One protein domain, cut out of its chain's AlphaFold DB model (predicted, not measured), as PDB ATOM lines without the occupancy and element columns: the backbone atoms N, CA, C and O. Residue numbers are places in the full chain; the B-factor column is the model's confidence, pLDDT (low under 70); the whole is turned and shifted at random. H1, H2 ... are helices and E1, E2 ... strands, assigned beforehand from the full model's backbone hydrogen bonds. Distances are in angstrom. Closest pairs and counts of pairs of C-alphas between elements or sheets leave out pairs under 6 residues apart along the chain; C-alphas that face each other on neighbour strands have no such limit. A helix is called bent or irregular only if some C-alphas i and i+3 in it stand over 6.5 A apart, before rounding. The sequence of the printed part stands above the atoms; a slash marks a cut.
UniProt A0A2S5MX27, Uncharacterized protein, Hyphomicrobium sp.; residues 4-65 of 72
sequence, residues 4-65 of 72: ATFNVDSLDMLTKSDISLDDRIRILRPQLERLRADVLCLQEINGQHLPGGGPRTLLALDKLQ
ATOM      1  N   ALA A   4      11.332 -67.152-181.876       96.62
ATOM      2  CA  ALA A   4      11.416 -66.653-180.512       96.62
ATOM      3  C   ALA A   4      10.253 -65.715-180.210       96.62
ATOM      4  O   ALA A   4       9.738 -65.022-181.088       96.62
ATOM      5  N   THR A   5       9.871 -65.692-178.941       96.50
ATOM      6  CA  THR A   5       8.842 -64.812-178.404       96.50
ATOM      7  C   THR A   5       9.467 -63.979-177.294       96.50
ATOM      8  O   THR A   5      10.236 -64.513-176.494       96.50
ATOM      9  N   PHE A   6       9.206 -62.674-177.274       95.75
ATOM     10  CA  PHE A   6       9.756 -61.783-176.259       95.75
ATOM     11  C   PHE A   6       8.739 -60.704-175.885       95.75
ATOM     12  O   PHE A   6       8.196 -60.011-176.745       95.75
ATOM     13  N   ASN A   7       8.501 -60.552-174.590       94.06
ATOM     14  CA  ASN A   7       7.658 -59.499-174.047       94.06
ATOM     15  C   ASN A   7       8.460 -58.193-173.938       94.06
ATOM     16  O   ASN A   7       9.568 -58.186-173.403       94.06
ATOM     17  N   VAL A   8       7.901 -57.092-174.440       92.62
ATOM     18  CA  VAL A   8       8.543 -55.772-174.431       92.62
ATOM     19  C   VAL A   8       7.748 -54.744-173.626       92.62
ATOM     20  O   VAL A   8       7.774 -53.570-173.969       92.62
ATOM     21  N   ASP A   9       7.094 -55.140-172.532       87.88
ATOM     22  CA  ASP A   9       6.280 -54.236-171.698       87.88
ATOM     23  C   ASP A   9       7.076 -53.014-171.195       87.88
ATOM     24  O   ASP A   9       6.588 -51.888-171.130       87.88
ATOM     25  N   SER A  10       8.381 -53.195-170.973       83.44
ATOM     26  CA  SER A  10       9.295 -52.096-170.633       83.44
ATOM     27  C   SER A  10       9.524 -51.067-171.755       83.44
ATOM     28  O   SER A  10      10.165 -50.047-171.501       83.44
ATOM     29  N   LEU A  11       9.034 -51.287-172.978       86.88
ATOM     30  CA  LEU A  11       9.220 -50.438-174.159       86.88
ATOM     31  C   LEU A  11       8.000 -49.527-174.386       86.88
ATOM     32  O   LEU A  11       7.171 -49.770-175.260       86.88
ATOM     33  N   ASP A  12       7.906 -48.444-173.614       84.88
ATOM     34  CA  ASP A  12       6.835 -47.446-173.753       84.88
ATOM     35  C   ASP A  12       7.345 -46.005-173.551       84.88
ATOM     36  O   ASP A  12       8.234 -45.741-172.736       84.88
ATOM     37  N   MET A  13       6.766 -45.068-174.308       79.25
ATOM     38  CA  MET A  13       7.048 -43.629-174.263       79.25
ATOM     39  C   MET A  13       6.613 -42.983-172.943       79.25
ATOM     40  O   MET A  13       7.212 -41.992-172.534       79.25
ATOM     41  N   LEU A  14       5.566 -43.509-172.297       71.81
ATOM     42  CA  LEU A  14       4.902 -42.878-171.147       71.81
ATOM     43  C   LEU A  14       5.126 -43.616-169.823       71.81
ATOM     44  O   LEU A  14       4.429 -43.357-168.839       71.81
ATOM     45  N   THR A  15       6.110 -44.513-169.757       70.25
ATOM     46  CA  THR A  15       6.461 -45.157-168.489       70.25
ATOM     47  C   THR A  15       6.836 -44.106-167.450       70.25
ATOM     48  O   THR A  15       7.703 -43.273-167.711       70.25
ATOM     49  N   LYS A  16       6.278 -44.207-166.238       72.75
ATOM     50  CA  LYS A  16       6.711 -43.444-165.048       72.75
ATOM     51  C   LYS A  16       8.078 -43.917-164.516       72.75
ATOM     52  O   LYS A  16       8.272 -44.035-163.313       72.75
ATOM     53  N   SER A  17       8.976 -44.296-165.415       75.38
ATOM     54  CA  SER A  17      10.327 -44.731-165.096       75.38
ATOM     55  C   SER A  17      11.254 -43.526-165.160       75.38
ATOM     56  O   SER A  17      11.160 -42.735-166.094       75.38
ATOM     57  N   ASP A  18      12.194 -43.442-164.223       85.00
ATOM     58  CA  ASP A  18      13.281 -42.457-164.270       85.00
ATOM     59  C   ASP A  18      14.296 -42.751-165.396       85.00
ATOM     60  O   ASP A  18      15.222 -41.976-165.630       85.00
ATOM     61  N   ILE A  19      14.135 -43.876-166.107       87.81
ATOM     62  CA  ILE A  19      15.009 -44.308-167.198       87.81
ATOM     63  C   ILE A  19      14.390 -43.923-168.543       87.81
ATOM     64  O   ILE A  19      13.263 -44.308-168.879       87.81
ATOM     65  N   SER A  20      15.168 -43.215-169.362       91.25
ATOM     66  CA  SER A  20      14.750 -42.802-170.701       91.25
ATOM     67  C   SER A  20      14.395 -44.004-171.594       91.25
ATOM     68  O   SER A  20      14.846 -45.135-171.383       91.25
ATOM     69  N   LEU A  21      13.559 -43.786-172.615       91.12
ATOM     70  CA  LEU A  21      13.263 -44.835-173.598       91.12
ATOM     71  C   LEU A  21      14.527 -45.285-174.341       91.12
ATOM     72  O   LEU A  21      14.725 -46.483-174.534       91.12
ATOM     73  N   ASP A  22      15.394 -44.346-174.716       91.94
ATOM     74  CA  ASP A  22      16.607 -44.650-175.474       91.94
ATOM     75  C   ASP A  22      17.578 -45.523-174.648       91.94
ATOM     76  O   ASP A  22      18.177 -46.462-175.178       91.94
ATOM     77  N   ASP A  23      17.664 -45.310-173.328       92.75
ATOM     78  CA  ASP A  23      18.450 -46.165-172.429       92.75
ATOM     79  C   ASP A  23      17.870 -47.573-172.293       92.75
ATOM     80  O   ASP A  23      18.612 -48.560-172.321       92.75
ATOM     81  N   ARG A  24      16.542 -47.692-172.193       92.44
ATOM     82  CA  ARG A  24      15.864 -48.996-172.184       92.44
ATOM     83  C   ARG A  24      16.084 -49.740-173.499       92.44
ATOM     84  O   ARG A  24      16.429 -50.920-173.471       92.44
ATOM     85  N   ILE A  25      15.987 -49.053-174.639       93.81
ATOM     86  CA  ILE A  25      16.283 -49.612-175.969       93.81
ATOM     87  C   ILE A  25      17.725 -50.112-176.042       93.81
ATOM     88  O   ILE A  25      17.963 -51.226-176.511       93.81
ATOM     89  N   ARG A  26      18.691 -49.327-175.551       93.12
ATOM     90  CA  ARG A  26      20.114 -49.698-175.529       93.12
ATOM     91  C   ARG A  26      20.371 -50.986-174.744       93.12
ATOM     92  O   ARG A  26      21.253 -51.755-175.120       93.12
ATOM     93  N   ILE A  27      19.601 -51.243-173.689       92.12
ATOM     94  CA  ILE A  27      19.685 -52.475-172.890       92.12
ATOM     95  C   ILE A  27      18.925 -53.632-173.549       92.12
ATOM     96  O   ILE A  27      19.403 -54.768-173.525       92.12
ATOM     97  N   LEU A  28      17.748 -53.370-174.120       92.56
ATOM     98  CA  LEU A  28      16.857 -54.383-174.691       92.56
ATOM     99  C   LEU A  28      17.389 -54.954-176.011       92.56
ATOM    100  O   LEU A  28      17.393 -56.170-176.204       92.56
ATOM    101  N   ARG A  29      17.875 -54.088-176.905       93.19
ATOM    102  CA  ARG A  29      18.360 -54.439-178.248       93.19
ATOM    103  C   ARG A  29      19.332 -55.629-178.269       93.19
ATOM    104  O   ARG A  29      19.019 -56.608-178.947       93.19
ATOM    105  N   PRO A  30      20.444 -55.638-177.504       93.62
ATOM    106  CA  PRO A  30      21.369 -56.768-177.526       93.62
ATOM    107  C   PRO A  30      20.735 -58.068-177.012       93.62
ATOM    108  O   PRO A  30      21.192 -59.153-177.361       93.62
ATOM    109  N   GLN A  31      19.675 -58.010-176.199       93.81
ATOM    110  CA  GLN A  31      18.970 -59.220-175.765       93.81
ATOM    111  C   GLN A  31      18.185 -59.847-176.912       93.81
ATOM    112  O   GLN A  31      18.270 -61.058-177.104       93.81
ATOM    113  N   LEU A  32      17.489 -59.019-177.695       93.81
ATOM    114  CA  LEU A  32      16.734 -59.452-178.870       93.81
ATOM    115  C   LEU A  32      17.665 -59.992-179.964       93.81
ATOM    116  O   LEU A  32      17.403 -61.054-180.524       93.81
ATOM    117  N   GLU A  33      18.801 -59.334-180.206       93.00
ATOM    118  CA  GLU A  33      19.811 -59.785-181.176       93.00
ATOM    119  C   GLU A  33      20.396 -61.163-180.814       93.00
ATOM    120  O   GLU A  33      20.601 -62.016-181.685       93.00
ATOM    121  N   ARG A  34      20.606 -61.438-179.519       93.31
ATOM    122  CA  ARG A  34      21.099 -62.743-179.040       93.31
ATOM    123  C   ARG A  34      20.118 -63.889-179.258       93.31
ATOM    124  O   ARG A  34      20.572 -65.031-179.308       93.31
ATOM    125  N   LEU A  35      18.818 -63.619-179.416       93.12
ATOM    126  CA  LEU A  35      17.833 -64.669-179.703       93.12
ATOM    127  C   LEU A  35      18.137 -65.368-181.028       93.12
ATOM    128  O   LEU A  35      17.812 -66.544-181.182       93.12
ATOM    129  N   ARG A  36      18.776 -64.660-181.979       91.62
ATOM    130  CA  ARG A  36      19.114 -65.185-183.312       91.62
ATOM    131  C   ARG A  36      17.923 -65.926-183.929       91.62
ATOM    132  O   ARG A  36      18.086 -67.006-184.511       91.62
ATOM    133  N   ALA A  37      16.734 -65.352-183.782       92.69
ATOM    134  CA  ALA A  37      15.514 -65.897-184.341       92.69
ATOM    135  C   ALA A  37      15.438 -65.586-185.839       92.69
ATOM    136  O   ALA A  37      15.941 -64.559-186.291       92.69
ATOM    137  N   ASP A  38      14.840 -66.499-186.594       91.56
ATOM    138  CA  ASP A  38      14.437 -66.260-187.979       91.56
ATOM    139  C   ASP A  38      13.062 -65.563-188.002       91.56
ATOM    140  O   ASP A  38      12.793 -64.749-188.876       91.56
ATOM    141  N   VAL A  39      12.216 -65.833-186.997       92.44
ATOM    142  CA  VAL A  39      10.963 -65.111-186.727       92.44
ATOM    143  C   VAL A  39      10.939 -64.689-185.259       92.44
ATOM    144  O   VAL A  39      11.032 -65.537-184.368       92.44
ATOM    145  N   LEU A  40      10.806 -63.389-185.001       93.50
ATOM    146  CA  LEU A  40      10.684 -62.829-183.655       93.50
ATOM    147  C   LEU A  40       9.276 -62.265-183.456       93.50
ATOM    148  O   LEU A  40       8.894 -61.293-184.103       93.50
ATOM    149  N   CYS A  41       8.527 -62.858-182.534       95.56
ATOM    150  CA  CYS A  41       7.221 -62.364-182.115       95.56
ATOM    151  C   CYS A  41       7.389 -61.500-180.863       95.56
ATOM    152  O   CYS A  41       7.907 -61.977-179.851       95.56
ATOM    153  N   LEU A  42       6.912 -60.255-180.901       94.50
ATOM    154  CA  LEU A  42       6.924 -59.349-179.748       94.50
ATOM    155  C   LEU A  42       5.533 -59.285-179.096       94.50
ATOM    156  O   LEU A  42       4.525 -59.289-179.802       94.50
ATOM    157  N   GLN A  43       5.471 -59.270-177.762       94.69
ATOM    158  CA  GLN A  43       4.226 -59.166-176.980       94.69
ATOM    159  C   GLN A  43       4.228 -57.910-176.115       94.69
ATOM    160  O   GLN A  43       5.295 -57.392-175.789       94.69
ATOM    161  N   GLU A  44       3.031 -57.477-175.712       93.50
ATOM    162  CA  GLU A  44       2.827 -56.325-174.819       93.50
ATOM    163  C   GLU A  44       3.470 -55.046-175.370       93.50
ATOM    164  O   GLU A  44       4.091 -54.253-174.672       93.50
ATOM    165  N   ILE A  45       3.299 -54.842-176.680       91.38
ATOM    166  CA  ILE A  45       3.681 -53.593-177.330       91.38
ATOM    167  C   ILE A  45       2.652 -52.532-176.946       91.38
ATOM    168  O   ILE A  45       1.510 -52.540-177.413       91.38
ATOM    169  N   ASN A  46       3.070 -51.609-176.090       89.69
ATOM    170  CA  ASN A  46       2.244 -50.503-175.643       89.69
ATOM    171  C   ASN A  46       2.044 -49.496-176.789       89.69
ATOM    172  O   ASN A  46       3.002 -48.906-177.284       89.69
ATOM    173  N   GLY A  47       0.796 -49.316-177.234       90.56
ATOM    174  CA  GLY A  47       0.437 -48.347-178.274       90.56
ATOM    175  C   GLY A  47       0.132 -46.966-177.694       90.56
ATOM    176  O   GLY A  47      -0.678 -46.846-176.767       90.56
ATOM    177  N   GLN A  48       0.738 -45.929-178.264       89.69
ATOM    178  CA  GLN A  48       0.617 -44.545-177.818       89.69
ATOM    179  C   GLN A  48      -0.584 -43.840-178.462       89.69
ATOM    180  O   GLN A  48      -0.893 -44.044-179.635       89.69
ATOM    181  N   HIS A  49      -1.250 -42.979-177.688       89.31
ATOM    182  CA  HIS A  49      -2.255 -42.055-178.213       89.31
ATOM    183  C   HIS A  49      -1.572 -40.769-178.668       89.31
ATOM    184  O   HIS A  49      -0.850 -40.142-177.890       89.31
ATOM    185  N   LEU A  50      -1.821 -40.363-179.911       85.62
ATOM    186  CA  LEU A  50      -1.347 -39.080-180.411       85.62
ATOM    187  C   LEU A  50      -2.263 -37.932-179.951       85.62
ATOM    188  O   LEU A  50      -3.478 -38.120-179.818       85.62
ATOM    189  N   PRO A  51      -1.705 -36.725-179.732       86.00
ATOM    190  CA  PRO A  51      -2.507 -35.522-179.547       86.00
ATOM    191  C   PRO A  51      -3.462 -35.321-180.731       86.00
ATOM    192  O   PRO A  51      -3.053 -35.426-181.883       86.00
ATOM    193  N   GLY A  52      -4.733 -35.028-180.448       88.31
ATOM    194  CA  GLY A  52      -5.776 -34.896-181.476       88.31
ATOM    195  C   GLY A  52      -6.590 -36.168-181.743       88.31
ATOM    196  O   GLY A  52      -7.553 -36.112-182.502       88.31
ATOM    197  N   GLY A  53      -6.275 -37.284-181.075       85.25
ATOM    198  CA  GLY A  53      -7.015 -38.544-181.199       85.25
ATOM    199  C   GLY A  53      -6.605 -39.376-182.419       85.25
ATOM    200  O   GLY A  53      -5.617 -39.084-183.087       85.25
ATOM    201  N   GLY A  54      -7.357 -40.448-182.689       87.69
ATOM    202  CA  GLY A  54      -7.094 -41.384-183.787       87.69
ATOM    203  C   GLY A  54      -6.543 -42.745-183.336       87.69
ATOM    204  O   GLY A  54      -6.517 -43.041-182.138       87.69
ATOM    205  N   PRO A  55      -6.152 -43.609-184.292       92.19
ATOM    206  CA  PRO A  55      -5.594 -44.923-183.995       92.19
ATOM    207  C   PRO A  55      -4.323 -44.827-183.148       92.19
ATOM    208  O   PRO A  55      -3.547 -43.879-183.274       92.19
ATOM    209  N   ARG A  56      -4.083 -45.841-182.310       91.00
ATOM    210  CA  ARG A  56      -2.819 -45.950-181.577       91.00
ATOM    211  C   ARG A  56      -1.661 -46.144-182.549       91.00
ATOM    212  O   ARG A  56      -1.773 -46.911-183.503       91.00
ATOM    213  N   THR A  57      -0.545 -45.494-182.258       92.19
ATOM    214  CA  THR A  57       0.718 -45.661-182.982       92.19
ATOM    215  C   THR A  57       1.726 -46.405-182.114       92.19
ATOM    216  O   THR A  57       1.604 -46.422-180.891       92.19
ATOM    217  N   LEU A  58       2.707 -47.064-182.733       92.38
ATOM    218  CA  LEU A  58       3.720 -47.862-182.033       92.38
ATOM    219  C   LEU A  58       5.064 -47.117-182.001       92.38
ATOM    220  O   LEU A  58       6.098 -47.653-182.388       92.38
ATOM    221  N   LEU A  59       5.060 -45.869-181.526       91.50
ATOM    222  CA  LEU A  59       6.219 -44.964-181.590       91.50
ATOM    223  C   LEU A  59       7.457 -45.528-180.883       91.50
ATOM    224  O   LEU A  59       8.586 -45.339-181.336       91.50
ATOM    225  N   ALA A  60       7.251 -46.210-179.752       91.62
ATOM    226  CA  ALA A  60       8.345 -46.829-179.009       91.62
ATOM    227  C   ALA A  60       8.965 -48.007-179.780       91.62
ATOM    228  O   ALA A  60      10.182 -48.196-179.748       91.62
ATOM    229  N   LEU A  61       8.139 -48.764-180.512       92.56
ATOM    230  CA  LEU A  61       8.591 -49.856-181.370       92.56
ATOM    231  C   LEU A  61       9.380 -49.326-182.572       92.56
ATOM    232  O   LEU A  61      10.448 -49.857-182.870       92.56
ATOM    233  N   ASP A  62       8.915 -48.248-183.207       91.75
ATOM    234  CA  ASP A  62       9.599 -47.626-184.350       91.75
ATOM    235  C   ASP A  62      11.029 -47.181-183.994       91.75
ATOM    236  O   ASP A  62      11.945 -47.250-184.816       91.75
ATOM    237  N   LYS A  63      11.261 -46.781-182.736       92.44
ATOM    238  CA  LYS A  63      12.592 -46.425-182.217       92.44
ATOM    239  C   LYS A  63      13.515 -47.626-181.977       92.44
ATOM    240  O   LYS A  63      14.734 -47.456-181.972       92.44
ATOM    241  N   LEU A  64      12.981 -48.833-181.781       90.00
ATOM    242  CA  LEU A  64      13.781 -50.026-181.485       90.00
ATOM    243  C   LEU A  64      14.650 -50.467-182.674       90.00
ATOM    244  O   LEU A  64      15.686 -51.071-182.437       90.00
ATOM    245  N   GLN A  65      14.284 -50.154-183.924       83.00
ATOM    246  CA  GLN A  65      15.090 -50.344-185.152       83.00
ATOM    247  C   GLN A  65      16.017 -51.580-185.155       83.00
ATOM    248  O   GLN A  65      17.238 -51.427-185.181       83.00
TER     249      GLN A  65
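Overview. This is residues 4 to 65 of the 72 residues of an uncharacterized protein of Hyphomicrobium sp. (UniProt A0A2S5MX27). Two short parallel strands, E1 and E2, lie side by side at one end of an elongated model, with the longer helix H1 running back between them in the chain; the short helix H2 touches H1 away from the strands, and the loop of residues 44 to 58 reaches out to the other end. The printed part has 62 residues, with two named helices and two named strands in the order E1, H1, E2, H2. The class is mixed, helices and strands, with 29 residues, under half, in named elements. The whole is only just compact, close to loose, with a radius of gyration of the C-alphas of 12.5 A, and spans 39 by 26 by 16 A, only just elongated.

Arrangement. E1, residues 4 to 7, and E2, residues 39 to 43, are parallel neighbours at 20 degrees. N 6 and O 41 are 3.0 A apart and N 41 and O 4 are 2.9 A apart, within hydrogen-bond range. With H1, residues 21 to 34, they form a strand-helix-strand unit, two parallel neighbour strands with a helix between, whose crossover is right-handed. The closest C-alphas of E1 and H1, those of Phe 6 and Leu 32, are 7.8 A apart. H2, residues 59 to 64, touches H1, the closest C-alphas being those of Ile 25 and Leu 64, 6.1 A apart. Their lines stand at a steep tilt of 49 degrees, and they run the same way. E1 and H2 are apart. Of the O i to N i+4 pairs, 8 of 10 in H1 and 1 of 2 in H2 are within hydrogen-bond range.

Along the chain. E1 begins at C-alpha 4, (11.416, -66.653, -180.512). H1 measures 20.3 A and is irregular, but only just: C-alphas 27 and 30 are 6.54 A apart. E2 measures 13.3 A. H2 ends at C-alpha 64, (13.781, -50.026, -181.485).

Size, cuts and confidence. The two C-alphas farthest apart, those of Arg 36 and Gly 52, are 39.2 A apart. The links E1 to H1 and E2 to H2 are long; H1 to E2 is tight. The printed part has no cut, and no printed residue is under 70 in pLDDT.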